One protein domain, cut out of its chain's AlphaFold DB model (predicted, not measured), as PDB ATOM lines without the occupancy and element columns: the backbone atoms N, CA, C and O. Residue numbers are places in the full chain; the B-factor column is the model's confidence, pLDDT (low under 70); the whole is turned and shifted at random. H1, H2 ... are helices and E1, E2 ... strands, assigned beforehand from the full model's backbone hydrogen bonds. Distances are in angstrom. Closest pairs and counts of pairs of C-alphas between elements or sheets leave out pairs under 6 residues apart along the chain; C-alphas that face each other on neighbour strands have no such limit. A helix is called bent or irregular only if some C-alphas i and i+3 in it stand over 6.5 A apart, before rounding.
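Overview. This is residues 7 to 206 of the 207 residues of an uncharacterized protein of Zunongwangia sp (UniProt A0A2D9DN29). Two long helices, H1 and H2, make the core; H1 is sandwiched between H2 and a strongly twisted sheet whose long hairpin, E1 and E2, is extended by a short one, E3 and E4. The long, kinked H7 curves past both helices, the bent H6, its arms making an L, packs on H7, and residues 63 to 69 stick out. The 200 printed residues hold seven named helices and four named strands in the order H1 E1 E2 H2 H3 H4 H5 H6 E3 E4 H7, class mixed; the sheet, E2 E1 E4 E3, is antiparallel. The whole is compact, with a radius of gyration of the C-alphas of 16.4 A and spans of 45 by 41 by 34 A.

Along the chain. Find C-alpha 7 at (186.951, 143.774, 166.982); from there H1, residues 7 to 30, runs 33.9 A. E1, residues 35 to 46, spans 31.9 A and E2, residues 50 to 60, 33.3 A. H2, residues 74 to 96, spans 31.5 A, with a kink of 32 degrees near residue 81. Next come H3, residues 100 to 104, H4, 113 to 120, and H5, 123 to 126. H6, residues 129 to 157, was assigned as one helix by its hydrogen bonds but is bent, C-alphas 145 and 148 being 7.7 A apart: H6a is 129 to 145, H6b 148 to 157. E3 is residues 163 to 167, E4 170 to 173. H7, residues 175 to 205, spans 35.3 A, with a kink of 76 degrees near residue 186, and ends at C-alpha 205, (190.767, 170.735, 139.255).

Arrangement. Look first at H1, on one face of the sheet in two layers, helix over strands, at a height over the sheet of 9.2 A. E1 pairs with E2 through N 42 and O 54, 2.8 A, and with E4 through N 171 and O 41, 2.7 A; E4 pairs with E3 through N 172 and O 165, 2.8 A. H2, the hub, touches H1 at C-alphas 84 and 18, 4.0 A. It also touches H3 at 89 and 100, 6.0 A, H4 at 81 and 115, 5.9 A, and H7 at 75 and 200, 5.8 A. H5 and H7 are close but not clearly touching, C-alphas 125 and 204 being 6.3 A apart. In H1 and H4 every O i to N i+4 pair is within hydrogen-bond range; H2 has 15 of 19, H3 0 of 1 but 2 of 2 O i to N i+3, H6a 11 of 13, H6b 4 of 6, H7 23 of 27, and H5 is too short for one.

Size, cuts and confidence. The C-alphas farthest apart, of Gly 168 and Asp 206, are 47.0 A apart. The printed part has no cut, and E2 to H2 is the long link. Confidence is under 70 at residues 47 to 49, 104 to 124 and 158 to 161.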
ATOM      1  N   ASP A   7     185.986 143.135 167.872       85.19
ATOM      2  CA  ASP A   7     186.951 143.774 166.982       85.19
ATOM      3  C   ASP A   7     186.342 144.082 165.614       85.19
ATOM      4  O   ASP A   7     186.535 145.186 165.090       85.19
ATOM      5  N   LYS A   8     185.567 143.146 165.046       86.69
ATOM      6  CA  LYS A   8     184.830 143.388 163.795       86.69
ATOM      7  C   LYS A   8     183.736 144.429 163.985       86.69
ATOM      8  O   LYS A   8     183.611 145.315 163.140       86.69
ATOM      9  N   TYR A   9     183.009 144.374 165.101       88.00
ATOM     10  CA  TYR A   9     182.022 145.397 165.439       88.00
ATOM     11  C   TYR A   9     182.668 146.783 165.549       88.00
ATOM     12  O   TYR A   9     182.221 147.722 164.895       88.00
ATOM     13  N   ARG A  10     183.755 146.916 166.323       88.50
ATOM     14  CA  ARG A  10     184.461 148.192 166.514       88.50
ATOM     15  C   ARG A  10     185.002 148.743 165.206       88.50
ATOM     16  O   ARG A  10     184.874 149.935 164.961       88.50
ATOM     17  N   ARG A  11     185.553 147.891 164.339       89.06
ATOM     18  CA  ARG A  11     185.997 148.302 163.001       89.06
ATOM     19  C   ARG A  11     184.860 148.982 162.231       89.06
ATOM     20  O   ARG A  11     185.066 150.074 161.708       89.06
ATOM     21  N   THR A  12     183.680 148.365 162.194       89.81
ATOM     22  CA  THR A  12     182.501 148.926 161.519       89.81
ATOM     23  C   THR A  12     181.981 150.175 162.241       89.81
ATOM     24  O   THR A  12     181.629 151.155 161.597       89.81
ATOM     25  N   LEU A  13     182.030 150.211 163.574       91.06
ATOM     26  CA  LEU A  13     181.668 151.393 164.357       91.06
ATOM     27  C   LEU A  13     182.548 152.606 164.030       91.06
ATOM     28  O   LEU A  13     182.032 153.702 163.817       91.06
ATOM     29  N   PHE A  14     183.867 152.422 163.963       91.81
ATOM     30  CA  PHE A  14     184.796 153.485 163.579       91.81
ATOM     31  C   PHE A  14     184.569 153.946 162.136       91.81
ATOM     32  O   PHE A  14     184.631 155.148 161.874       91.81
ATOM     33  N   HIS A  15     184.249 153.024 161.227       92.25
ATOM     34  CA  HIS A  15     183.890 153.349 159.849       92.25
ATOM     35  C   HIS A  15     182.653 154.260 159.781       92.25
ATOM     36  O   HIS A  15     182.724 155.375 159.261       92.25
ATOM     37  N   GLU A  16     181.543 153.852 160.398       91.38
ATOM     38  CA  GLU A  16     180.313 154.655 160.406       91.38
ATOM     39  C   GLU A  16     180.492 155.993 161.131       91.38
ATOM     40  O   GLU A  16     179.976 157.029 160.700       91.38
ATOM     41  N   THR A  17     181.297 156.007 162.197       92.06
ATOM     42  CA  THR A  17     181.663 157.243 162.898       92.06
ATOM     43  C   THR A  17     182.436 158.194 161.979       92.06
ATOM     44  O   THR A  17     182.216 159.404 162.020       92.06
ATOM     45  N   GLY A  18     183.297 157.677 161.097       94.19
ATOM     46  CA  GLY A  18     183.979 158.483 160.084       94.19
ATOM     47  C   GLY A  18     183.002 159.163 159.126       94.19
ATOM     48  O   GLY A  18     183.066 160.383 158.947       94.19
ATOM     49  N   HIS A  19     182.038 158.420 158.576       92.75
ATOM     50  CA  HIS A  19     180.985 159.014 157.747       92.75
ATOM     51  C   HIS A  19     180.162 160.062 158.505       92.75
ATOM     52  O   HIS A  19     179.827 161.113 157.948       92.75
ATOM     53  N   TYR A  20     179.843 159.792 159.774       93.38
ATOM     54  CA  TYR A  20     179.133 160.726 160.642       93.38
ATOM     55  C   TYR A  20     179.890 162.050 160.787       93.38
ATOM     56  O   TYR A  20     179.336 163.116 160.499       93.38
ATOM     57  N   ILE A  21     181.173 161.978 161.156       94.50
ATOM     58  CA  ILE A  21     182.061 163.136 161.318       94.50
ATOM     59  C   ILE A  21     182.077 163.979 160.041       94.50
ATOM     60  O   ILE A  21     181.834 165.187 160.098       94.50
ATOM     61  N   ALA A  22     182.302 163.359 158.881       95.69
ATOM     62  CA  ALA A  22     182.376 164.077 157.611       95.69
ATOM     63  C   ALA A  22     181.066 164.796 157.259       95.69
ATOM     64  O   ALA A  22     181.083 165.958 156.850       95.69
ATOM     65  N   ARG A  23     179.910 164.155 157.478       94.19
ATOM     66  CA  ARG A  23     178.597 164.787 157.254       94.19
ATOM     67  C   ARG A  23     178.365 165.969 158.200       94.19
ATOM     68  O   ARG A  23     177.930 167.027 157.747       94.19
ATOM     69  N   LYS A  24     178.698 165.834 159.489       94.50
ATOM     70  CA  LYS A  24     178.563 166.926 160.473       94.50
ATOM     71  C   LYS A  24     179.475 168.107 160.142       94.50
ATOM     72  O   LYS A  24     179.040 169.258 160.222       94.50
ATOM     73  N   LEU A  25     180.708 167.845 159.717       96.25
ATOM     74  CA  LEU A  25     181.650 168.888 159.304       96.25
ATOM     75  C   LEU A  25     181.232 169.549 157.982       96.25
ATOM     76  O   LEU A  25     181.297 170.772 157.871       96.25
ATOM     77  N   ASN A  26     180.716 168.788 157.014       95.62
ATOM     78  CA  ASN A  26     180.158 169.349 155.779       95.62
ATOM     79  C   ASN A  26     179.003 170.322 156.052       95.62
ATOM     80  O   ASN A  26     178.975 171.420 155.493       95.62
ATOM     81  N   LEU A  27     178.079 169.947 156.937       93.31
ATOM     82  CA  LEU A  27     176.946 170.797 157.304       93.31
ATOM     83  C   LEU A  27     177.381 172.038 158.083       93.31
ATOM     84  O   LEU A  27     176.973 173.145 157.739       93.31
ATOM     85  N   SER A  28     178.220 171.873 159.106       94.06
ATOM     86  CA  SER A  28     178.619 172.978 159.989       94.06
ATOM     87  C   SER A  28     179.551 173.989 159.315       94.06
ATOM     88  O   SER A  28     179.412 175.188 159.545       94.06
ATOM     89  N   ILE A  29     180.478 173.536 158.464       95.81
ATOM     90  CA  ILE A  29     181.487 174.404 157.842       95.81
ATOM     91  C   ILE A  29     180.995 174.968 156.508       95.81
ATOM     92  O   ILE A  29     181.192 176.149 156.228       95.81
ATOM     93  N   TYR A  30     180.391 174.122 155.672       94.75
ATOM     94  CA  TYR A  30     180.112 174.441 154.268       94.75
ATOM     95  C   TYR A  30     178.618 174.528 153.950       94.75
ATOM     96  O   TYR A  30     178.262 174.928 152.842       94.75
ATOM     97  N   LYS A  31     177.744 174.166 154.900       92.25
ATOM     98  CA  LYS A  31     176.292 174.043 154.689       92.25
ATOM     99  C   LYS A  31     175.966 173.108 153.514       92.25
ATOM    100  O   LYS A  31     175.068 173.387 152.724       92.25
ATOM    101  N   LYS A  32     176.734 172.017 153.372       90.12
ATOM    102  CA  LYS A  32     176.604 171.031 152.285       90.12
ATOM    103  C   LYS A  32     176.132 169.670 152.789       90.12
ATOM    104  O   LYS A  32     176.548 169.222 153.855       90.12
ATOM    105  N   GLY A  33     175.343 168.984 151.961       83.56
ATOM    106  CA  GLY A  33     174.801 167.655 152.248       83.56
ATOM    107  C   GLY A  33     173.530 167.684 153.099       83.56
ATOM    108  O   GLY A  33     172.971 168.742 153.379       83.56
ATOM    109  N   ALA A  34     173.071 166.499 153.492       82.69
ATOM    110  CA  ALA A  34     171.922 166.316 154.371       82.69
ATOM    111  C   ALA A  34     172.371 165.895 155.777       82.69
ATOM    112  O   ALA A  34     173.435 165.293 155.954       82.69
ATOM    113  N   GLY A  35     171.533 166.198 156.772       84.88
ATOM    114  CA  GLY A  35     171.680 165.676 158.132       84.88
ATOM    115  C   GLY A  35     171.605 164.153 158.175       84.88
ATOM    116  O   GLY A  35     171.254 163.500 157.193       84.88
ATOM    117  N   ILE A  36     171.899 163.584 159.338       88.69
ATOM    118  CA  ILE A  36     171.786 162.145 159.584       88.69
ATOM    119  C   ILE A  36     170.524 161.913 160.402       88.69
ATOM    120  O   ILE A  36     170.295 162.609 161.390       88.69
ATOM    121  N   LYS A  37     169.697 160.968 159.960       89.12
ATOM    122  CA  LYS A  37     168.507 160.518 160.686       89.12
ATOM    123  C   LYS A  37     168.834 159.324 161.577       89.12
ATOM    124  O   LYS A  37     168.356 159.264 162.700       89.12
ATOM    125  N   GLU A  38     169.648 158.400 161.082       90.00
ATOM    126  CA  GLU A  38     170.004 157.173 161.791       90.00
ATOM    127  C   GLU A  38     171.391 156.698 161.352       90.00
ATOM    128  O   GLU A  38     171.754 156.857 160.184       90.00
ATOM    129  N   ILE A  39     172.129 156.081 162.274       91.75
ATOM    130  CA  ILE A  39     173.263 155.205 161.967       91.75
ATOM    131  C   ILE A  39     172.983 153.848 162.580       91.75
ATOM    132  O   ILE A  39     172.481 153.759 163.702       91.75
ATOM    133  N   TYR A  40     173.345 152.797 161.859       91.56
ATOM    134  CA  TYR A  40     173.228 151.443 162.346       91.56
ATOM    135  C   TYR A  40     174.431 150.584 161.986       91.56
ATOM    136  O   TYR A  40     175.163 150.847 161.034       91.56
ATOM    137  N   ILE A  41     174.583 149.508 162.749       91.06
ATOM    138  CA  ILE A  41     175.520 148.420 162.490       91.06
ATOM    139  C   ILE A  41     174.710 147.128 162.466       91.06
ATOM    140  O   ILE A  41     173.970 146.852 163.402       91.06
ATOM    141  N   LYS A  42     174.821 146.324 161.416       90.81
ATOM    142  CA  LYS A  42     174.043 145.100 161.224       90.81
ATOM    143  C   LYS A  42     174.948 143.874 161.247       90.81
ATOM    144  O   LYS A  42     175.988 143.852 160.600       90.81
ATOM    145  N   GLU A  43     174.535 142.843 161.984       89.31
ATOM    146  CA  GLU A  43     175.184 141.530 161.940       89.31
ATOM    147  C   GLU A  43     174.912 140.855 160.600       89.31
ATOM    148  O   GLU A  43     173.755 140.630 160.230       89.31
ATOM    149  N   GLU A  44     175.987 140.473 159.920       86.19
ATOM    150  CA  GLU A  44     175.956 139.664 158.710       86.19
ATOM    151  C   GLU A  44     176.551 138.292 159.024       86.19
ATOM    152  O   GLU A  44     177.648 138.170 159.572       86.19
ATOM    153  N   LYS A  45     175.820 137.229 158.694       78.75
ATOM    154  CA  LYS A  45     176.326 135.858 158.813       78.75
ATOM    155  C   LYS A  45     176.706 135.366 157.429       78.75
ATOM    156  O   LYS A  45     175.830 135.119 156.605       78.75
ATOM    157  N   PHE A  46     178.000 135.192 157.198       73.12
ATOM    158  CA  PHE A  46     178.523 134.613 155.968       73.12
ATOM    159  C   PHE A  46     178.838 133.133 156.181       73.12
ATOM    160  O   PHE A  46     179.397 132.739 157.204       73.12
ATOM    161  N   THR A  47     178.502 132.305 155.194       54.47
ATOM    162  CA  THR A  47     178.741 130.855 155.232       54.47
ATOM    163  C   THR A  47     180.229 130.498 155.285       54.47
ATOM    164  O   THR A  47     180.581 129.476 155.863       54.47
ATOM    165  N   THR A  48     181.104 131.342 154.728       58.38
ATOM    166  CA  THR A  48     182.551 131.095 154.598       58.38
ATOM    167  C   THR A  48     183.416 131.824 155.629       58.38
ATOM    168  O   THR A  48     184.427 131.280 156.057       58.38
ATOM    169  N   ASN A  49     183.018 133.025 156.062       62.03
ATOM    170  CA  ASN A  49     183.837 133.906 156.916       62.03
ATOM    171  C   ASN A  49     183.284 134.075 158.347       62.03
ATOM    172  O   ASN A  49     183.803 134.874 159.133       62.03
ATOM    173  N   GLY A  50     182.234 133.326 158.695       78.50
ATOM    174  CA  GLY A  50     181.566 133.409 159.990       78.50
ATOM    175  C   GLY A  50     180.741 134.690 160.150       78.50
ATOM    176  O   GLY A  50     180.078 135.144 159.218       78.50
ATOM    177  N   LEU A  51     180.741 135.250 161.362       81.75
ATOM    178  CA  LEU A  51     180.051 136.502 161.679       81.75
ATOM    179  C   LEU A  51     180.868 137.716 161.218       81.75
ATOM    180  O   LEU A  51     182.082 137.772 161.442       81.75
ATOM    181  N   ASP A  52     180.190 138.704 160.650       86.56
ATOM    182  CA  ASP A  52     180.734 140.011 160.300       86.56
ATOM    183  C   ASP A  52     179.712 141.128 160.580       86.56
ATOM    184  O   ASP A  52     178.581 140.870 160.999       86.56
ATOM    185  N   TYR A  53     180.123 142.374 160.356       86.50
ATOM    186  CA  TYR A  53     179.317 143.561 160.613       86.50
ATOM    187  C   TYR A  53     179.336 144.517 159.423       86.50
ATOM    188  O   TYR A  53     180.402 145.010 159.044       86.50
ATOM    189  N   SER A  54     178.158 144.831 158.889       88.00
ATOM    190  CA  SER A  54     177.950 145.925 157.937       88.00
ATOM    191  C   SER A  54     177.439 147.167 158.668       88.00
ATOM    192  O   SER A  54     176.902 147.072 159.773       88.00
ATOM    193  N   GLY A  55     177.643 148.342 158.088       87.44
ATOM    194  CA  GLY A  55     177.153 149.600 158.634       87.44
ATOM    195  C   GLY A  55     176.299 150.341 157.617       87.44
ATOM    196  O   GLY A  55     176.253 149.985 156.437       87.44
ATOM    197  N   GLY A  56     175.556 151.331 158.094       87.44
ATOM    198  CA  GLY A  56     174.843 152.235 157.216       87.44
ATOM    199  C   GLY A  56     174.297 153.445 157.948       87.44
ATOM    200  O   GLY A  56     174.094 153.444 159.163       87.44
ATOM    201  N   ALA A  57     174.016 154.484 157.170       85.94
ATOM    202  CA  ALA A  57     173.425 155.714 157.660       85.94
ATOM    203  C   ALA A  57     172.280 156.153 156.752       85.94
ATOM    204  O   ALA A  57     172.415 156.163 155.527       85.94
ATOM    205  N   THR A  58     171.173 156.582 157.351       85.44
ATOM    206  CA  THR A  58     170.062 157.188 156.614       85.44
ATOM    207  C   THR A  58     170.126 158.706 156.731       85.44
ATOM    208  O   THR A  58     170.370 159.269 157.804       85.44
ATOM    209  N   ALA A  59     169.942 159.395 155.607       84.44
ATOM    210  CA  ALA A  59     169.953 160.850 155.566       84.44
ATOM    211  C   ALA A  59     168.609 161.433 156.030       84.44
ATOM    212  O   ALA A  59     167.542 160.863 155.796       84.44
ATOM    213  N   LYS A  60     168.652 162.618 156.638       86.06
ATOM    214  CA  LYS A  60     167.475 163.449 156.893       86.06
ATOM    215  C   LYS A  60     167.116 164.193 155.604       86.06
ATOM    216  O   LYS A  60     167.570 165.317 155.389       86.06
ATOM    217  N   ILE A  61     166.366 163.525 154.732       81.50
ATOM    218  CA  ILE A  61     165.914 164.069 153.447       81.50
ATOM    219  C   ILE A  61     164.764 165.067 153.705       81.50
ATOM    220  O   ILE A  61     163.807 164.698 154.388       81.50
ATOM    221  N   PRO A  62     164.844 166.321 153.220       80.38
ATOM    222  CA  PRO A  62     163.729 167.268 153.281       80.38
ATOM    223  C   PRO A  62     162.497 166.753 152.526       80.38
ATOM    224  O   PRO A  62     162.647 166.134 151.478       80.38
ATOM    225  N   GLU A  63     161.290 167.075 152.996       83.38
ATOM    226  CA  GLU A  63     160.031 166.643 152.352       83.38
ATOM    227  C   GLU A  63     159.939 167.055 150.873       83.38
ATOM    228  O   GLU A  63     159.421 166.307 150.053       83.38
ATOM    229  N   ASN A  64     160.516 168.208 150.522       82.88
ATOM    230  CA  ASN A  64     160.511 168.756 149.163       82.88
ATOM    231  C   ASN A  64     161.785 168.422 148.363       82.88
ATOM    232  O   ASN A  64     162.111 169.120 147.402       82.88
ATOM    233  N   TYR A  65     162.568 167.426 148.787       79.38
ATOM    234  CA  TYR A  65     163.773 167.032 148.063       79.38
ATOM    235  C   TYR A  65     163.414 166.340 146.746       79.38
ATOM    236  O   TYR A  65     162.683 165.352 146.730       79.38
ATOM    237  N   VAL A  66     163.987 166.835 145.653       77.12
ATOM    238  CA  VAL A  66     163.907 166.208 144.334       77.12
ATOM    239  C   VAL A  66     165.278 165.628 144.018       77.12
ATOM    240  O   VAL A  66     166.276 166.346 144.058       77.12
ATOM    241  N   ASP A  67     165.331 164.327 143.729       77.69
ATOM    242  CA  ASP A  67     166.557 163.701 143.248       77.69
ATOM    243  C   ASP A  67     166.822 164.152 141.810       77.69
ATOM    244  O   ASP A  67     166.100 163.799 140.880       77.69
ATOM    245  N   GLU A  68     167.854 164.975 141.640       76.44
ATOM    246  CA  GLU A  68     168.255 165.499 140.336       76.44
ATOM    247  C   GLU A  68     169.069 164.480 139.521       76.44
ATOM    248  O   GLU A  68     169.410 164.745 138.371       76.44
ATOM    249  N   GLY A  69     169.394 163.314 140.093       71.31
ATOM    250  CA  GLY A  69     170.119 162.242 139.409       71.31
ATOM    251  C   GLY A  69     171.621 162.494 139.234       71.31
ATOM    252  O   GLY A  69     172.311 161.665 138.643       71.31
ATOM    253  N   PHE A  70     172.156 163.606 139.754       71.00
ATOM    254  CA  PHE A  70     173.590 163.902 139.756       71.00
ATOM    255  C   PHE A  70     174.066 164.527 141.075       71.00
ATOM    256  O   PHE A  70     173.319 165.171 141.812       71.00
ATOM    257  N   ILE A  71     175.355 164.350 141.373       78.44
ATOM    258  CA  ILE A  71     175.987 164.861 142.593       78.44
ATOM    259  C   ILE A  71     176.471 166.297 142.348       78.44
ATOM    260  O   ILE A  71     177.428 166.511 141.610       78.44
ATOM    261  N   LYS A  72     175.853 167.288 143.003       77.00
ATOM    262  CA  LYS A  72     176.253 168.709 142.886       77.00
ATOM    263  C   LYS A  72     177.614 169.016 143.509       77.00
ATOM    264  O   LYS A  72     178.452 169.682 142.911       77.00
ATOM    265  N   ASP A  73     177.829 168.547 144.736       85.62
ATOM    266  CA  ASP A  73     178.988 168.904 145.555       85.62
ATOM    267  C   ASP A  73     179.963 167.732 145.680       85.62
ATOM    268  O   ASP A  73     180.202 167.205 146.770       85.62
ATOM    269  N   VAL A  74     180.542 167.335 144.546       88.00
ATOM    270  CA  VAL A  74     181.421 166.160 144.448       88.00
ATOM    271  C   VAL A  74     182.533 166.129 145.508       88.00
ATOM    272  O   VAL A  74     182.655 165.096 146.165       88.00
ATOM    273  N   PRO A  75     183.291 167.211 145.792       92.25
ATOM    274  CA  PRO A  75     184.336 167.156 146.817       92.25
ATOM    275  C   PRO A  75     183.824 166.782 148.214       92.25
ATOM    276  O   PRO A  75     184.449 165.996 148.922       92.25
ATOM    277  N   HIS A  76     182.664 167.314 148.602       93.19
ATOM    278  CA  HIS A  76     182.053 167.051 149.906       93.19
ATOM    279  C   HIS A  76     181.449 165.646 149.965       93.19
ATOM    280  O   HIS A  76     181.506 164.997 151.008       93.19
ATOM    281  N   TYR A  77     180.898 165.175 148.846       89.38
ATOM    282  CA  TYR A  77     180.375 163.822 148.709       89.38
ATOM    283  C   TYR A  77     181.493 162.771 148.798       89.38
ATOM    284  O   TYR A  77     181.403 161.849 149.608       89.38
ATOM    285  N   ILE A  78     182.594 162.968 148.060       89.12
ATOM    286  CA  ILE A  78     183.809 162.140 148.146       89.12
ATOM    287  C   ILE A  78     184.327 162.093 149.571       89.12
ATOM    288  O   ILE A  78     184.652 161.019 150.074       89.12
ATOM    289  N   ALA A  79     184.415 163.259 150.214       93.38
ATOM    290  CA  ALA A  79     184.946 163.337 151.558       93.38
ATOM    291  C   ALA A  79     184.152 162.459 152.522       93.38
ATOM    292  O   ALA A  79     184.772 161.744 153.298       93.38
ATOM    293  N   VAL A  80     182.817 162.442 152.418       91.69
ATOM    294  CA  VAL A  80     181.960 161.569 153.233       91.69
ATOM    295  C   VAL A  80     182.261 160.100 152.976       91.69
ATOM    296  O   VAL A  80     182.485 159.385 153.947       91.69
ATOM    297  N   ILE A  81     182.302 159.663 151.714       87.00
ATOM    298  CA  ILE A  81     182.558 158.256 151.353       87.00
ATOM    299  C   ILE A  81     183.907 157.793 151.901       87.00
ATOM    300  O   ILE A  81     184.026 156.752 152.533       87.00
ATOM    301  N   ILE A  82     184.945 158.595 151.698       90.25
ATOM    302  CA  ILE A  82     186.302 158.201 152.059       90.25
ATOM    303  C   ILE A  82     186.552 158.277 153.569       90.25
ATOM    304  O   ILE A  82     187.374 157.517 154.090       90.25
ATOM    305  N   TYR A  83     185.876 159.175 154.289       94.12
ATOM    306  CA  TYR A  83     186.175 159.394 155.703       94.12
ATOM    307  C   TYR A  83     185.941 158.168 156.578       94.12
ATOM    308  O   TYR A  83     186.679 157.978 157.545       94.12
ATOM    309  N   GLY A  84     184.957 157.331 156.234       92.94
ATOM    310  CA  GLY A  84     184.731 156.066 156.932       92.94
ATOM    311  C   GLY A  84     185.973 155.181 156.879       92.94
ATOM    312  O   GLY A  84     186.512 154.787 157.915       92.94
ATOM    313  N   CYS A  85     186.529 154.996 155.681       91.06
ATOM    314  CA  CYS A  85     187.777 154.263 155.478       91.06
ATOM    315  C   CYS A  85     188.976 154.904 156.191       91.06
ATOM    316  O   CYS A  85     189.783 154.177 156.762       91.06
ATOM    317  N   ILE A  86     189.102 156.237 156.199       94.31
ATOM    318  CA  ILE A  86     190.202 156.934 156.896       94.31
ATOM    319  C   ILE A  86     190.190 156.596 158.392       94.31
ATOM    320  O   ILE A  86     191.198 156.146 158.939       94.31
ATOM    321  N   ILE A  87     189.045 156.783 159.051       94.75
ATOM    322  CA  ILE A  87     188.913 156.551 160.495       94.75
ATOM    323  C   ILE A  87     189.045 155.060 160.826       94.75
ATOM    324  O   ILE A  87     189.702 154.701 161.805       94.75
ATOM    325  N   GLN A  88     188.492 154.182 159.985       92.06
ATOM    326  CA  GLN A  88     188.668 152.741 160.125       92.06
ATOM    327  C   GLN A  88     190.146 152.335 160.019       92.06
ATOM    328  O   GLN A  88     190.611 151.518 160.809       92.06
ATOM    329  N   VAL A  89     190.898 152.881 159.062       92.31
ATOM    330  CA  VAL A  89     192.322 152.555 158.881       92.31
ATOM    331  C   VAL A  89     193.143 153.016 160.075       92.31
ATOM    332  O   VAL A  89     193.965 152.239 160.549       92.31
ATOM    333  N   LEU A  90     192.887 154.211 160.614       93.06
ATOM    334  CA  LEU A  90     193.552 154.679 161.836       93.06
ATOM    335  C   LEU A  90     193.302 153.742 163.019       93.06
ATOM    336  O   LEU A  90     194.253 153.352 163.690       93.06
ATOM    337  N   TYR A  91     192.060 153.286 163.199       90.94
ATOM    338  CA  TYR A  91     191.750 152.255 164.189       90.94
ATOM    339  C   TYR A  91     192.550 150.973 163.939       90.94
ATOM    340  O   TYR A  91     193.187 150.441 164.841       90.94
ATOM    341  N   GLN A  92     192.568 150.485 162.697       89.12
ATOM    342  CA  GLN A  92     193.223 149.225 162.349       89.12
ATOM    343  C   GLN A  92     194.758 149.289 162.355       89.12
ATOM    344  O   GLN A  92     195.399 148.250 162.541       89.12
ATOM    345  N   ARG A  93     195.370 150.469 162.192       86.81
ATOM    346  CA  ARG A  93     196.826 150.665 162.303       86.81
ATOM    347  C   ARG A  93     197.339 150.308 163.700       86.81
ATOM    348  O   ARG A  93     198.416 149.730 163.787       86.81
ATOM    349  N   ASN A  94     196.528 150.493 164.745       76.12
ATOM    350  CA  ASN A  94     196.899 150.160 166.126       76.12
ATOM    351  C   ASN A  94     197.163 148.664 166.370       76.12
ATOM    352  O   ASN A  94     197.778 148.312 167.374       76.12
ATOM    353  N   PHE A  95     196.710 147.771 165.481       78.75
ATOM    354  CA  PHE A  95     196.854 146.323 165.674       78.75
ATOM    355  C   PHE A  95     197.255 145.527 164.426       78.75
ATOM    356  O   PHE A  95     197.682 144.382 164.563       78.75
ATOM    357  N   LYS A  96     197.115 146.078 163.211       77.44
ATOM    358  CA  LYS A  96     197.329 145.333 161.953       77.44
ATOM    359  C   LYS A  96     198.125 146.072 160.868       77.44
ATOM    360  O   LYS A  96     198.148 145.580 159.746       77.44
ATOM    361  N   ASN A  97     198.783 147.202 161.158       79.56
ATOM    362  CA  ASN A  97     199.556 147.987 160.167       79.56
ATOM    363  C   ASN A  97     198.818 148.175 158.824       79.56
ATOM    364  O   ASN A  97     199.413 148.109 157.747       79.56
ATOM    365  N   LYS A  98     197.494 148.365 158.893       83.38
ATOM    366  CA  LYS A  98     196.634 148.387 157.714       83.38
ATOM    367  C   LYS A  98     196.907 149.621 156.859       83.38
ATOM    368  O   LYS A  98     196.998 150.733 157.385       83.38
ATOM    369  N   LYS A  99     196.979 149.429 155.541       84.81
ATOM    370  CA  LYS A  99     197.136 150.524 154.577       84.81
ATOM    371  C   LYS A  99     195.782 150.989 154.063       84.81
ATOM    372  O   LYS A  99     194.880 150.185 153.828       84.81
ATOM    373  N   PHE A 100     195.639 152.288 153.841       86.00
ATOM    374  CA  PHE A 100     194.410 152.869 153.309       86.00
ATOM    375  C   PHE A 100     194.095 152.382 151.896       86.00
ATOM    376  O   PHE A 100     192.938 152.100 151.592       86.00
ATOM    377  N   ARG A 101     195.111 152.170 151.055       81.75
ATOM    378  CA  ARG A 101     194.918 151.591 149.710       81.75
ATOM    379  C   ARG A 101     194.186 150.242 149.698       81.75
ATOM    380  O   ARG A 101     193.527 149.931 148.712       81.75
ATOM    381  N   GLU A 102     194.260 149.464 150.779       75.44
ATOM    382  CA  GLU A 102     193.588 148.160 150.898       75.44
ATOM    383  C   GLU A 102     192.066 148.293 151.048       75.44
ATOM    384  O   GLU A 102     191.329 147.362 150.732       75.44
ATOM    385  N   CYS A 103     191.568 149.454 151.486       70.12
ATOM    386  CA  CYS A 103     190.135 149.758 151.478       70.12
ATOM    387  C   CYS A 103     189.581 149.963 150.056       70.12
ATOM    388  O   CYS A 103     188.370 150.039 149.885       70.12
ATOM    389  N   PHE A 104     190.453 150.061 149.048       63.91
ATOM    390  CA  PHE A 104     190.095 150.397 147.667       63.91
ATOM    391  C   PHE A 104     190.671 149.411 146.635       63.91
ATOM    392  O   PHE A 104     190.595 149.681 145.432       63.91
ATOM    393  N   SER A 105     191.257 148.290 147.075       56.00
ATOM    394  CA  SER A 105     191.757 147.222 146.201       56.00
ATOM    395  C   SER A 105     190.624 146.296 145.757       56.00
ATOM    396  O   SER A 105     189.841 145.841 146.587       56.00
ATOM    397  N   LEU A 106     190.583 145.972 144.460       47.84
ATOM    398  CA  LEU A 106     189.560 145.113 143.840       47.84
ATOM    399  C   LEU A 106     189.531 143.674 144.395       47.84
ATOM    400  O   LEU A 106     188.524 142.991 144.245       47.84
ATOM    401  N   ASP A 107     190.597 143.239 145.072       47.16
ATOM    402  CA  ASP A 107     190.740 141.874 145.595       47.16
ATOM    403  C   ASP A 107     189.995 141.630 146.928       47.16
ATOM    404  O   ASP A 107     189.850 140.485 147.360       47.16
ATOM    405  N   ASN A 108     189.474 142.680 147.583       44.47
ATOM    406  CA  ASN A 108     188.695 142.545 148.818       44.47
ATOM    407  C   ASN A 108     187.207 142.345 148.502       44.47
ATOM    408  O   ASN A 108     186.405 143.275 148.448       44.47
ATOM    409  N   SER A 109     186.839 141.082 148.307       42.81
ATOM    410  CA  SER A 109     185.448 140.647 148.194       42.81
ATOM    411  C   SER A 109     184.661 140.965 149.485       42.81
ATOM    412  O   SER A 109     185.037 140.569 150.583       42.81
ATOM    413  N   ALA A 110     183.549 141.693 149.325       43.41
ATOM    414  CA  ALA A 110     182.501 142.062 150.296       43.41
ATOM    415  C   ALA A 110     182.656 143.351 151.142       43.41
ATOM    416  O   ALA A 110     181.652 144.035 151.342       43.41
ATOM    417  N   GLN A 111     183.840 143.742 151.622       52.66
ATOM    418  CA  GLN A 111     183.975 144.878 152.563       52.66
ATOM    419  C   GLN A 111     184.399 146.170 151.838       52.66
ATOM    420  O   GLN A 111     185.528 146.273 151.372       52.66
ATOM    421  N   GLY A 112     183.497 147.155 151.749       50.59
ATOM    422  CA  GLY A 112     183.739 148.434 151.060       50.59
ATOM    423  C   GLY A 112     183.223 148.497 149.619       50.59
ATOM    424  O   GLY A 112     183.412 149.516 148.967       50.59
ATOM    425  N   ILE A 113     182.533 147.457 149.123       56.56
ATOM    426  CA  ILE A 113     181.912 147.464 147.784       56.56
ATOM    427  C   ILE A 113     180.918 148.621 147.651       56.56
ATOM    428  O   ILE A 113     180.936 149.305 146.642       56.56
ATOM    429  N   SER A 114     180.103 148.904 148.672       57.31
ATOM    430  CA  SER A 114     179.134 150.008 148.603       57.31
ATOM    431  C   SER A 114     179.809 151.382 148.502       57.31
ATOM    432  O   SER A 114     179.368 152.223 147.716       57.31
ATOM    433  N   ASP A 115     180.910 151.596 149.226       56.03
ATOM    434  CA  ASP A 115     181.709 152.820 149.129       56.03
ATOM    435  C   ASP A 115     182.473 152.895 147.814       56.03
ATOM    436  O   ASP A 115     182.537 153.955 147.203       56.03
ATOM    437  N   MET A 116     183.007 151.770 147.340       59.97
ATOM    438  CA  MET A 116     183.664 151.632 146.043       59.97
ATOM    439  C   MET A 116     182.704 151.888 144.882       59.97
ATOM    440  O   MET A 116     183.056 152.601 143.945       59.97
ATOM    441  N   ASP A 117     181.485 151.367 144.950       58.34
ATOM    442  CA  ASP A 117     180.423 151.600 143.978       58.34
ATOM    443  C   ASP A 117     179.982 153.060 144.031       58.34
ATOM    444  O   ASP A 117     179.845 153.701 142.991       58.34
ATOM    445  N   SER A 118     179.833 153.628 145.232       59.00
ATOM    446  CA  SER A 118     179.513 155.047 145.419       59.00
ATOM    447  C   SER A 118     180.632 155.951 144.911       59.00
ATOM    448  O   SER A 118     180.340 156.970 144.299       59.00
ATOM    449  N   PHE A 119     181.895 155.558 145.088       59.00
ATOM    450  CA  PHE A 119     183.078 156.230 144.551       59.00
ATOM    451  C   PHE A 119     183.144 156.119 143.021       59.00
ATOM    452  O   PHE A 119     183.483 157.078 142.336       59.00
ATOM    453  N   THR A 120     182.746 154.973 142.470       57.50
ATOM    454  CA  THR A 120     182.650 154.735 141.021       57.50
ATOM    455  C   THR A 120     181.500 155.535 140.396       57.50
ATOM    456  O   THR A 120     181.643 156.058 139.291       57.50
ATOM    457  N   ARG A 121     180.389 155.732 141.125       57.56
ATOM    458  CA  ARG A 121     179.246 156.581 140.724       57.56
ATOM    459  C   ARG A 121     179.584 158.070 140.615       57.56
ATOM    460  O   ARG A 121     178.842 158.805 139.975       57.56
ATOM    461  N   ILE A 122     180.708 158.512 141.177       60.88
ATOM    462  CA  ILE A 122     181.223 159.885 141.028       60.88
ATOM    463  C   ILE A 122     181.737 160.131 139.595       60.88
ATOM    464  O   ILE A 122     182.013 161.266 139.204       60.88
ATOM    465  N   GLY A 123     181.803 159.079 138.772       59.25
ATOM    466  CA  GLY A 123     182.054 159.186 137.344       59.25
ATOM    467  C   GLY A 123     183.441 159.752 137.046       59.25
ATOM    468  O   GLY A 123     184.413 159.475 137.740       59.25
ATOM    469  N   ILE A 124     183.536 160.555 135.989       63.66
ATOM    470  CA  ILE A 124     184.793 161.043 135.395       63.66
ATOM    471  C   ILE A 124     185.571 161.991 136.332       63.66
ATOM    472  O   ILE A 124     186.765 162.212 136.141       63.66
ATOM    473  N   GLU A 125     184.928 162.561 137.358       73.75
ATOM    474  CA  GLU A 125     185.562 163.585 138.197       73.75
ATOM    475  C   GLU A 125     186.691 163.046 139.087       73.75
ATOM    476  O   GLU A 125     187.630 163.783 139.395       73.75
ATOM    477  N   PHE A 126     186.619 161.771 139.481       74.00
ATOM    478  CA  PHE A 126     187.596 161.122 140.361       74.00
ATOM    479  C   PHE A 126     187.944 159.698 139.912       74.00
ATOM    480  O   PHE A 126     187.957 158.745 140.689       74.00
ATOM    481  N   THR A 127     188.286 159.553 138.633       75.62
ATOM    482  CA  THR A 127     188.808 158.305 138.056       75.62
ATOM    483  C   THR A 127     190.298 158.407 137.721       75.62
ATOM    484  O   THR A 127     190.898 159.486 137.721       75.62
ATOM    485  N   GLY A 128     190.926 157.248 137.491       79.44
ATOM    486  CA  GLY A 128     192.304 157.152 137.006       79.44
ATOM    487  C   GLY A 128     193.322 157.916 137.875       79.44
ATOM    488  O   GLY A 128     193.367 157.688 139.089       79.44
ATOM    489  N   PRO A 129     194.131 158.828 137.297       84.12
ATOM    490  CA  PRO A 129     195.180 159.548 138.025       84.12
ATOM    491  C   PRO A 129     194.685 160.353 139.232       84.12
ATOM    492  O   PRO A 129     195.381 160.422 140.242       84.12
ATOM    493  N   LYS A 130     193.478 160.934 139.175       87.06
ATOM    494  CA  LYS A 130     192.920 161.732 140.284       87.06
ATOM    495  C   LYS A 130     192.608 160.868 141.500       87.06
ATOM    496  O   LYS A 130     192.918 161.244 142.628       87.06
ATOM    497  N   ARG A 131     192.064 159.670 141.264       83.50
ATOM    498  CA  ARG A 131     191.854 158.666 142.316       83.50
ATOM    499  C   ARG A 131     193.177 158.271 142.967       83.50
ATOM    500  O   ARG A 131     193.256 158.259 144.191       83.50
ATOM    501  N   LEU A 132     194.200 157.971 142.164       84.19
ATOM    502  CA  LEU A 132     195.520 157.583 142.671       84.19
ATOM    503  C   LEU A 132     196.144 158.693 143.524       84.19
ATOM    504  O   LEU A 132     196.508 158.429 144.665       84.19
ATOM    505  N   LYS A 133     196.142 159.940 143.032       90.56
ATOM    506  CA  LYS A 133     196.623 161.116 143.779       90.56
ATOM    507  C   LYS A 133     195.918 161.281 145.126       90.56
ATOM    508  O   LYS A 133     196.558 161.615 146.117       90.56
ATOM    509  N   LEU A 134     194.605 161.044 145.180       90.44
ATOM    510  CA  LEU A 134     193.852 161.144 146.429       90.44
ATOM    511  C   LEU A 134     194.206 160.024 147.408       90.44
ATOM    512  O   LEU A 134     194.420 160.299 148.585       90.44
ATOM    513  N   VAL A 135     194.298 158.782 146.927       88.50
ATOM    514  CA  VAL A 135     194.709 157.636 147.750       88.50
ATOM    515  C   VAL A 135     196.124 157.838 148.295       88.50
ATOM    516  O   VAL A 135     196.351 157.595 149.475       88.50
ATOM    517  N   GLU A 136     197.059 158.318 147.473       90.44
ATOM    518  CA  GLU A 136     198.441 158.609 147.879       90.44
ATOM    519  C   GLU A 136     198.519 159.725 148.915       90.44
ATOM    520  O   GLU A 136     199.177 159.554 149.938       90.44
ATOM    521  N   TYR A 137     197.810 160.833 148.690       95.12
ATOM    522  CA  TYR A 137     197.724 161.915 149.667       95.12
ATOM    523  C   TYR A 137     197.184 161.415 151.013       95.12
ATOM    524  O   TYR A 137     197.700 161.773 152.070       95.12
ATOM    525  N   ILE A 138     196.154 160.568 150.996       94.12
ATOM    526  CA  ILE A 138     195.592 160.036 152.237       94.12
ATOM    527  C   ILE A 138     196.594 159.121 152.941       94.12
ATOM    528  O   ILE A 138     196.848 159.312 154.128       94.12
ATOM    529  N   GLU A 139     197.161 158.158 152.211       91.12
ATOM    530  CA  GLU A 139     198.084 157.159 152.752       91.12
ATOM    531  C   GLU A 139     199.337 157.792 153.364       91.12
ATOM    532  O   GLU A 139     199.735 157.402 154.461       91.12
ATOM    533  N   ASN A 140     199.936 158.746 152.647       92.50
ATOM    534  CA  ASN A 140     201.284 159.238 152.922       92.50
ATOM    535  C   ASN A 140     201.316 160.577 153.673       92.50
ATOM    536  O   ASN A 140     202.368 160.951 154.177       92.50
ATOM    537  N   GLU A 141     200.209 161.326 153.706       95.75
ATOM    538  CA  GLU A 141     200.176 162.650 154.341       95.75
ATOM    539  C   GLU A 141     199.026 162.783 155.343       95.75
ATOM    540  O   GLU A 141     199.231 163.179 156.492       95.75
ATOM    541  N   TYR A 142     197.792 162.493 154.923       96.75
ATOM    542  CA  TYR A 142     196.623 162.875 155.714       96.75
ATOM    543  C   TYR A 142     196.439 162.032 156.977       96.75
ATOM    544  O   TYR A 142     196.055 162.584 158.006       96.75
ATOM    545  N   LEU A 143     196.699 160.722 156.913       94.94
ATOM    546  CA  LEU A 143     196.560 159.838 158.076       94.94
ATOM    547  C   LEU A 143     197.478 160.278 159.220       94.94
ATOM    548  O   LEU A 143     197.002 160.469 160.339       94.94
ATOM    549  N   ASP A 144     198.746 160.536 158.914       93.81
ATOM    550  CA  ASP A 144     199.747 160.957 159.897       93.81
ATOM    551  C   ASP A 144     199.429 162.364 160.436       93.81
ATOM    552  O   ASP A 144     199.546 162.637 161.631       93.81
ATOM    553  N   LEU A 145     198.917 163.257 159.579       96.00
ATOM    554  CA  LEU A 145     198.493 164.604 159.976       96.00
ATOM    555  C   LEU A 145     197.402 164.599 161.060       96.00
ATOM    556  O   LEU A 145     197.361 165.516 161.891       96.00
ATOM    557  N   ILE A 146     196.485 163.626 161.029       95.81
ATOM    558  CA  ILE A 146     195.335 163.578 161.942       95.81
ATOM    559  C   ILE A 146     195.491 162.574 163.085       95.81
ATOM    560  O   ILE A 146     194.637 162.567 163.971       95.81
ATOM    561  N   GLU A 147     196.559 161.775 163.105       92.50
ATOM    562  CA  GLU A 147     196.763 160.669 164.049       92.50
ATOM    563  C   GLU A 147     196.635 161.104 165.520       92.50
ATOM    564  O   GLU A 147     195.851 160.541 166.286       92.50
ATOM    565  N   GLU A 148     197.319 162.180 165.916       91.44
ATOM    566  CA  GLU A 148     197.246 162.700 167.290       91.44
ATOM    567  C   GLU A 148     195.842 163.186 167.670       91.44
ATOM    568  O   GLU A 148     195.394 163.042 168.810       91.44
ATOM    569  N   ASN A 149     195.106 163.758 166.716       92.75
ATOM    570  CA  ASN A 149     193.734 164.176 166.965       92.75
ATOM    571  C   ASN A 149     192.781 162.970 167.003       92.75
ATOM    572  O   ASN A 149     191.876 162.939 167.837       92.75
ATOM    573  N   TYR A 150     193.031 161.954 166.176       91.94
ATOM    574  CA  TYR A 150     192.317 160.679 166.178       91.94
ATOM    575  C   TYR A 150     192.443 159.941 167.518       91.94
ATOM    576  O   TYR A 150     191.444 159.410 167.995       91.94
ATOM    577  N   LYS A 151     193.589 159.995 168.210       90.75
ATOM    578  CA  LYS A 151     193.728 159.410 169.564       90.75
ATOM    579  C   LYS A 151     192.695 159.945 170.567       90.75
ATOM    580  O   LYS A 151     192.369 159.268 171.542       90.75
ATOM    581  N   LYS A 152     192.160 161.157 170.356       88.50
ATOM    582  CA  LYS A 152     191.032 161.678 171.149       88.50
ATOM    583  C   LYS A 152     189.728 160.970 170.786       88.50
ATOM    584  O   LYS A 152     189.027 160.529 171.690       88.50
ATOM    585  N   LEU A 153     189.446 160.820 169.486       89.81
ATOM    586  CA  LEU A 153     188.300 160.065 168.969       89.81
ATOM    587  C   LEU A 153     188.290 158.630 169.500       89.81
ATOM    588  O   LEU A 153     187.282 158.174 170.035       89.81
ATOM    589  N   GLU A 154     189.426 157.943 169.404       88.94
ATOM    590  CA  GLU A 154     189.565 156.549 169.819       88.94
ATOM    591  C   GLU A 154     189.206 156.339 171.293       88.94
ATOM    592  O   GLU A 154     188.490 155.399 171.629       88.94
ATOM    593  N   LYS A 155     189.631 157.245 172.182       84.62
ATOM    594  CA  LYS A 155     189.314 157.163 173.617       84.62
ATOM    595  C   LYS A 155     187.819 157.277 173.915       84.62
ATOM    596  O   LYS A 155     187.387 156.731 174.928       84.62
ATOM    597  N   MET A 156     187.068 157.987 173.073       82.62
ATOM    598  CA  MET A 156     185.629 158.214 173.242       82.62
ATOM    599  C   MET A 156     184.820 157.060 172.634       82.62
ATOM    600  O   MET A 156     183.988 156.468 173.310       82.62
ATOM    601  N   VAL A 157     185.136 156.670 171.396       77.31
ATOM    602  CA  VAL A 157     184.435 155.598 170.661       77.31
ATOM    603  C   VAL A 157     184.822 154.199 171.154       77.31
ATOM    604  O   VAL A 157     184.007 153.284 171.150       77.31
ATOM    605  N   GLY A 158     186.060 154.005 171.613       64.31
ATOM    606  CA  GLY A 158     186.569 152.696 172.035       64.31
ATOM    607  C   GLY A 158     186.011 152.193 173.372       64.31
ATOM    608  O   GLY A 158     186.081 150.989 173.642       64.31
ATOM    609  N   LYS A 159     185.458 153.089 174.203       58.78
ATOM    610  CA  LYS A 159     184.984 152.780 175.564       58.78
ATOM    611  C   LYS A 159     183.474 152.586 175.675       58.78
ATOM    612  O   LYS A 159     183.047 151.845 176.554       58.78
ATOM    613  N   GLU A 160     182.683 153.205 174.804       60.69
ATOM    614  CA  GLU A 160     181.222 153.183 174.885       60.69
ATOM    615  C   GLU A 160     180.617 152.564 173.626       60.69
ATOM    616  O   GLU A 160     180.891 152.975 172.502       60.69
ATOM    617  N   THR A 161     179.767 151.556 173.802       64.12
ATOM    618  CA  THR A 161     178.908 151.062 172.725       64.12
ATOM    619  C   THR A 161     177.741 152.031 172.593       64.12
ATOM    620  O   THR A 161     176.869 152.033 173.460       64.12
ATOM    621  N   PHE A 162     177.706 152.846 171.534       72.12
ATOM    622  CA  PHE A 162     176.644 153.835 171.280       72.12
ATOM    623  C   PHE A 162     175.286 153.214 170.955       72.12
ATOM    624  O   PHE A 162     174.533 153.781 170.180       72.12
ATOM    625  N   ILE A 163     174.964 152.023 171.445       75.56
ATOM    626  CA  ILE A 163     173.784 151.310 170.981       75.56
ATOM    627  C   ILE A 163     172.567 151.846 171.725       75.56
ATOM    628  O   ILE A 163     172.461 151.703 172.939       75.56
ATOM    629  N   PHE A 164     171.666 152.463 170.968       75.88
ATOM    630  CA  PHE A 164     170.365 152.922 171.431       75.88
ATOM    631  C   PHE A 164     169.394 151.748 171.551       75.88
ATOM    632  O   PHE A 164     168.811 151.516 172.605       75.88
ATOM    633  N   GLU A 165     169.272 150.976 170.471       83.94
ATOM    634  CA  GLU A 165     168.290 149.905 170.335       83.94
ATOM    635  C   GLU A 165     168.836 148.774 169.453       83.94
ATOM    636  O   GLU A 165     169.742 148.976 168.638       83.94
ATOM    637  N   LYS A 166     168.288 147.565 169.620       84.69
ATOM    638  CA  LYS A 166     168.517 146.438 168.716       84.69
ATOM    639  C   LYS A 166     167.206 146.003 168.065       84.69
ATOM    640  O   LYS A 166     166.325 145.483 168.739       84.69
ATOM    641  N   GLU A 167     167.148 146.109 166.744       87.81
ATOM    642  CA  GLU A 167     166.046 145.633 165.909       87.81
ATOM    643  C   GLU A 167     166.502 144.404 165.112       87.81
ATOM    644  O   GLU A 167     167.209 144.502 164.105       87.81
ATOM    645  N   GLY A 168     166.147 143.203 165.573       87.94
ATOM    646  CA  GLY A 168     166.601 141.964 164.936       87.94
ATOM    647  C   GLY A 168     168.131 141.840 164.953       87.94
ATOM    648  O   GLY A 168     168.727 141.673 166.016       87.94
ATOM    649  N   SER A 169     168.779 141.899 163.784       87.25
ATOM    650  CA  SER A 169     170.248 141.879 163.651       87.25
ATOM    651  C   SER A 169     170.893 143.268 163.576       87.25
ATOM    652  O   SER A 169     172.115 143.364 163.456       87.25
ATOM    653  N   LYS A 170     170.097 144.339 163.636       89.12
ATOM    654  CA  LYS A 170     170.530 145.730 163.496       89.12
ATOM    655  C   LYS A 170     170.693 146.379 164.870       89.12
ATOM    656  O   LYS A 170     169.764 146.387 165.667       89.12
ATOM    657  N   TYR A 171     171.864 146.939 165.133       89.69
ATOM    658  CA  TYR A 171     172.164 147.806 166.267       89.69
ATOM    659  C   TYR A 171     172.021 149.259 165.817       89.69
ATOM    660  O   TYR A 171     172.826 149.736 165.018       89.69
ATOM    661  N   ILE A 172     171.003 149.954 166.312       90.50
ATOM    662  CA  ILE A 172     170.783 151.377 166.049       90.50
ATOM    663  C   ILE A 172     171.630 152.182 167.024       90.50
ATOM    664  O   ILE A 172     171.627 151.909 168.226       90.50
ATOM    665  N   LEU A 173     172.365 153.168 166.513       90.12
ATOM    666  CA  LEU A 173     173.235 153.994 167.337       90.12
ATOM    667  C   LEU A 173     172.514 155.238 167.879       90.12
ATOM    668  O   LEU A 173     171.720 155.870 167.184       90.12
ATOM    669  N   ASN A 174     172.833 155.620 169.114       88.94
ATOM    670  CA  ASN A 174     172.317 156.799 169.793       88.94
ATOM    671  C   ASN A 174     173.008 158.056 169.255       88.94
ATOM    672  O   ASN A 174     174.098 158.425 169.698       88.94
ATOM    673  N   LEU A 175     172.361 158.722 168.298       88.44
ATOM    674  CA  LEU A 175     172.910 159.928 167.682       88.44
ATOM    675  C   LEU A 175     173.097 161.077 168.678       88.44
ATOM    676  O   LEU A 175     174.077 161.799 168.535       88.44
ATOM    677  N   GLU A 176     172.236 161.232 169.691       88.94
ATOM    678  CA  GLU A 176     172.414 162.281 170.709       88.94
ATOM    679  C   GLU A 176     173.665 162.048 171.559       88.94
ATOM    680  O   GLU A 176     174.393 162.991 171.869       88.94
ATOM    681  N   GLN A 177     173.924 160.797 171.942       87.62
ATOM    682  CA  GLN A 177     175.127 160.447 172.694       87.62
ATOM    683  C   GLN A 177     176.381 160.660 171.840       87.62
ATOM    684  O   GLN A 177     177.343 161.259 172.315       87.62
ATOM    685  N   ILE A 178     176.348 160.235 170.572       88.62
ATOM    686  CA  ILE A 178     177.433 160.485 169.614       88.62
ATOM    687  C   ILE A 178     177.672 161.993 169.459       88.62
ATOM    688  O   ILE A 178     178.818 162.432 169.497       88.62
ATOM    689  N   ASP A 179     176.609 162.788 169.328       89.12
ATOM    690  CA  ASP A 179     176.685 164.243 169.196       89.12
ATOM    691  C   ASP A 179     177.434 164.890 170.365       89.12
ATOM    692  O   ASP A 179     178.407 165.615 170.154       89.12
ATOM    693  N   ARG A 180     177.024 164.572 171.599       88.12
ATOM    694  CA  ARG A 180     177.642 165.123 172.815       88.12
ATOM    695  C   ARG A 180     179.098 164.694 172.962       88.12
ATOM    696  O   ARG A 180     179.940 165.500 173.337       88.12
ATOM    697  N   LEU A 181     179.408 163.435 172.662       87.69
ATOM    698  CA  LEU A 181     180.769 162.916 172.806       87.69
ATOM    699  C   LEU A 181     181.722 163.469 171.750       87.69
ATOM    700  O   LEU A 181     182.907 163.637 172.020       87.69
ATOM    701  N   LEU A 182     181.233 163.743 170.542       90.12
ATOM    702  CA  LEU A 182     182.082 164.197 169.446       90.12
ATOM    703  C   LEU A 182     182.213 165.719 169.352       90.12
ATOM    704  O   LEU A 182     183.038 166.170 168.562       90.12
ATOM    705  N   GLU A 183     181.472 166.509 170.129       91.00
ATOM    706  CA  GLU A 183     181.438 167.976 170.019       91.00
ATOM    707  C   GLU A 183     182.842 168.615 170.024       91.00
ATOM    708  O   GLU A 183     183.264 169.213 169.027       91.00
ATOM    709  N   ASP A 184     183.619 168.398 171.087       91.50
ATOM    710  CA  ASP A 184     184.983 168.933 171.217       91.50
ATOM    711  C   ASP A 184     185.929 168.402 170.132       91.50
ATOM    712  O   ASP A 184     186.805 169.114 169.616       91.50
ATOM    713  N   PHE A 185     185.755 167.129 169.761       93.31
ATOM    714  CA  PHE A 185     186.531 166.525 168.690       93.31
ATOM    715  C   PHE A 185     186.262 167.245 167.370       93.31
ATOM    716  O   PHE A 185     187.218 167.717 166.758       93.31
ATOM    717  N   LEU A 186     184.998 167.414 166.969       94.75
ATOM    718  CA  LEU A 186     184.598 168.069 165.720       94.75
ATOM    719  C   LEU A 186     185.150 169.498 165.622       94.75
ATOM    720  O   LEU A 186     185.685 169.887 164.576       94.75
ATOM    721  N   ILE A 187     185.102 170.257 166.721       94.38
ATOM    722  CA  ILE A 187     185.679 171.606 166.791       94.38
ATOM    723  C   ILE A 187     187.185 171.546 166.515       94.38
ATOM    724  O   ILE A 187     187.687 172.203 165.598       94.38
ATOM    725  N   SER A 188     187.918 170.711 167.256       94.44
ATOM    726  CA  SER A 188     189.373 170.596 167.094       94.44
ATOM    727  C   SER A 188     189.792 170.012 165.734       94.44
ATOM    728  O   SER A 188     190.863 170.345 165.213       94.44
ATOM    729  N   HIS A 189     188.933 169.180 165.141       97.06
ATOM    730  CA  HIS A 189     189.182 168.456 163.902       97.06
ATOM    731  C   HIS A 189     188.904 169.292 162.645       97.06
ATOM    732  O   HIS A 189     189.459 169.032 161.574       97.06
ATOM    733  N   THR A 190     188.105 170.355 162.781       97.00
ATOM    734  CA  THR A 190     187.681 171.249 161.693       97.00
ATOM    735  C   THR A 190     188.842 171.721 160.815       97.00
ATOM    736  O   THR A 190     188.727 171.745 159.589       97.00
ATOM    737  N   LYS A 191     189.990 172.081 161.408       97.38
ATOM    738  CA  LYS A 191     191.153 172.568 160.644       97.38
ATOM    739  C   LYS A 191     191.744 171.504 159.710       97.38
ATOM    740  O   LYS A 191     192.195 171.847 158.621       97.38
ATOM    741  N   TYR A 192     191.731 170.238 160.122       97.75
ATOM    742  CA  TYR A 192     192.247 169.128 159.324       97.75
ATOM    743  C   TYR A 192     191.276 168.786 158.202       97.75
ATOM    744  O   TYR A 192     191.674 168.726 157.040       97.75
ATOM    745  N   TYR A 193     189.985 168.720 158.524       98.19
ATOM    746  CA  TYR A 193     188.946 168.464 157.535       98.19
ATOM    747  C   TYR A 193     188.878 169.555 156.452       98.19
ATOM    748  O   TYR A 193     188.752 169.255 155.268       98.19
ATOM    749  N   LYS A 194     189.078 170.831 156.815       98.12
ATOM    750  CA  LYS A 194     189.206 171.920 155.830       98.12
ATOM    751  C   LYS A 194     190.374 171.701 154.861       98.12
ATOM    752  O   LYS A 194     190.227 171.962 153.669       98.12
ATOM    753  N   ARG A 195     191.522 171.212 155.350       97.94
ATOM    754  CA  ARG A 195     192.676 170.860 154.499       97.94
ATOM    755  C   ARG A 195     192.357 169.677 153.588       97.94
ATOM    756  O   ARG A 195     192.708 169.721 152.415       97.94
ATOM    757  N   PHE A 196     191.645 168.676 154.103       98.00
ATOM    758  CA  PHE A 196     191.189 167.525 153.326       98.00
ATOM    759  C   PHE A 196     190.311 167.939 152.143       98.00
ATOM    760  O   PHE A 196     190.642 167.639 150.999       98.00
ATOM    761  N   ILE A 197     189.254 168.716 152.403       97.69
ATOM    762  CA  ILE A 197     188.362 169.235 151.357       97.69
ATOM    763  C   ILE A 197     189.135 170.080 150.344       97.69
ATOM    764  O   ILE A 197     188.952 169.908 149.140       97.69
ATOM    765  N   LYS A 198     190.036 170.956 150.810       97.56
ATOM    766  CA  LYS A 198     190.873 171.772 149.922       97.56
ATOM    767  C   LYS A 198     191.693 170.897 148.969       97.56
ATOM    768  O   LYS A 198     191.684 171.152 147.770       97.56
ATOM    769  N   LYS A 199     192.330 169.838 149.476       97.25
ATOM    770  CA  LYS A 199     193.125 168.924 148.651       97.25
ATOM    771  C   LYS A 199     192.269 168.147 147.646       97.25
ATOM    772  O   LYS A 199     192.680 167.991 146.501       97.25
ATOM    773  N   ILE A 200     191.066 167.711 148.031       95.31
ATOM    774  CA  ILE A 200     190.119 167.076 147.097       95.31
ATOM    775  C   ILE A 200     189.757 168.045 145.960       95.31
ATOM    776  O   ILE A 200     189.747 167.646 144.798       95.31
ATOM    777  N   ILE A 201     189.502 169.321 146.267       95.25
ATOM    778  CA  ILE A 201     189.213 170.350 145.254       95.25
ATOM    779  C   ILE A 201     190.417 170.570 144.328       95.25
ATOM    780  O   ILE A 201     190.242 170.645 143.113       95.25
ATOM    781  N   GLU A 202     191.631 170.649 144.878       95.94
ATOM    782  CA  GLU A 202     192.868 170.779 144.095       95.94
ATOM    783  C   GLU A 202     193.034 169.605 143.121       95.94
ATOM    784  O   GLU A 202     193.210 169.828 141.928       95.94
ATOM    785  N   ILE A 203     192.882 168.362 143.595       93.25
ATOM    786  CA  ILE A 203     192.991 167.155 142.758       93.25
ATOM    787  C   ILE A 203     191.884 167.108 141.696       93.25
ATOM    788  O   ILE A 203     192.147 166.741 140.551       93.25
ATOM    789  N   LYS A 204     190.651 167.507 142.043       90.06
ATOM    790  CA  LYS A 204     189.538 167.595 141.085       90.06
ATOM    791  C   LYS A 204     189.878 168.527 139.921       90.06
ATOM    792  O   LYS A 204     189.575 168.197 138.774       90.06
ATOM    793  N   ASN A 205     190.478 169.676 140.222       91.62
ATOM    794  CA  ASN A 205     190.767 170.735 139.255       91.62
ATOM    795  C   ASN A 205     192.107 170.557 138.528       91.62
ATOM    796  O   ASN A 205     192.394 171.316 137.602       91.62
ATOM    797  N   ASP A 206     192.907 169.573 138.935       86.88
ATOM    798  CA  ASP A 206     194.154 169.224 138.268       86.88
ATOM    799  C   ASP A 206     193.861 168.721 136.844       86.88
ATOM    800  O   ASP A 206     192.899 167.964 136.629       86.88
TER     801      ASP A 206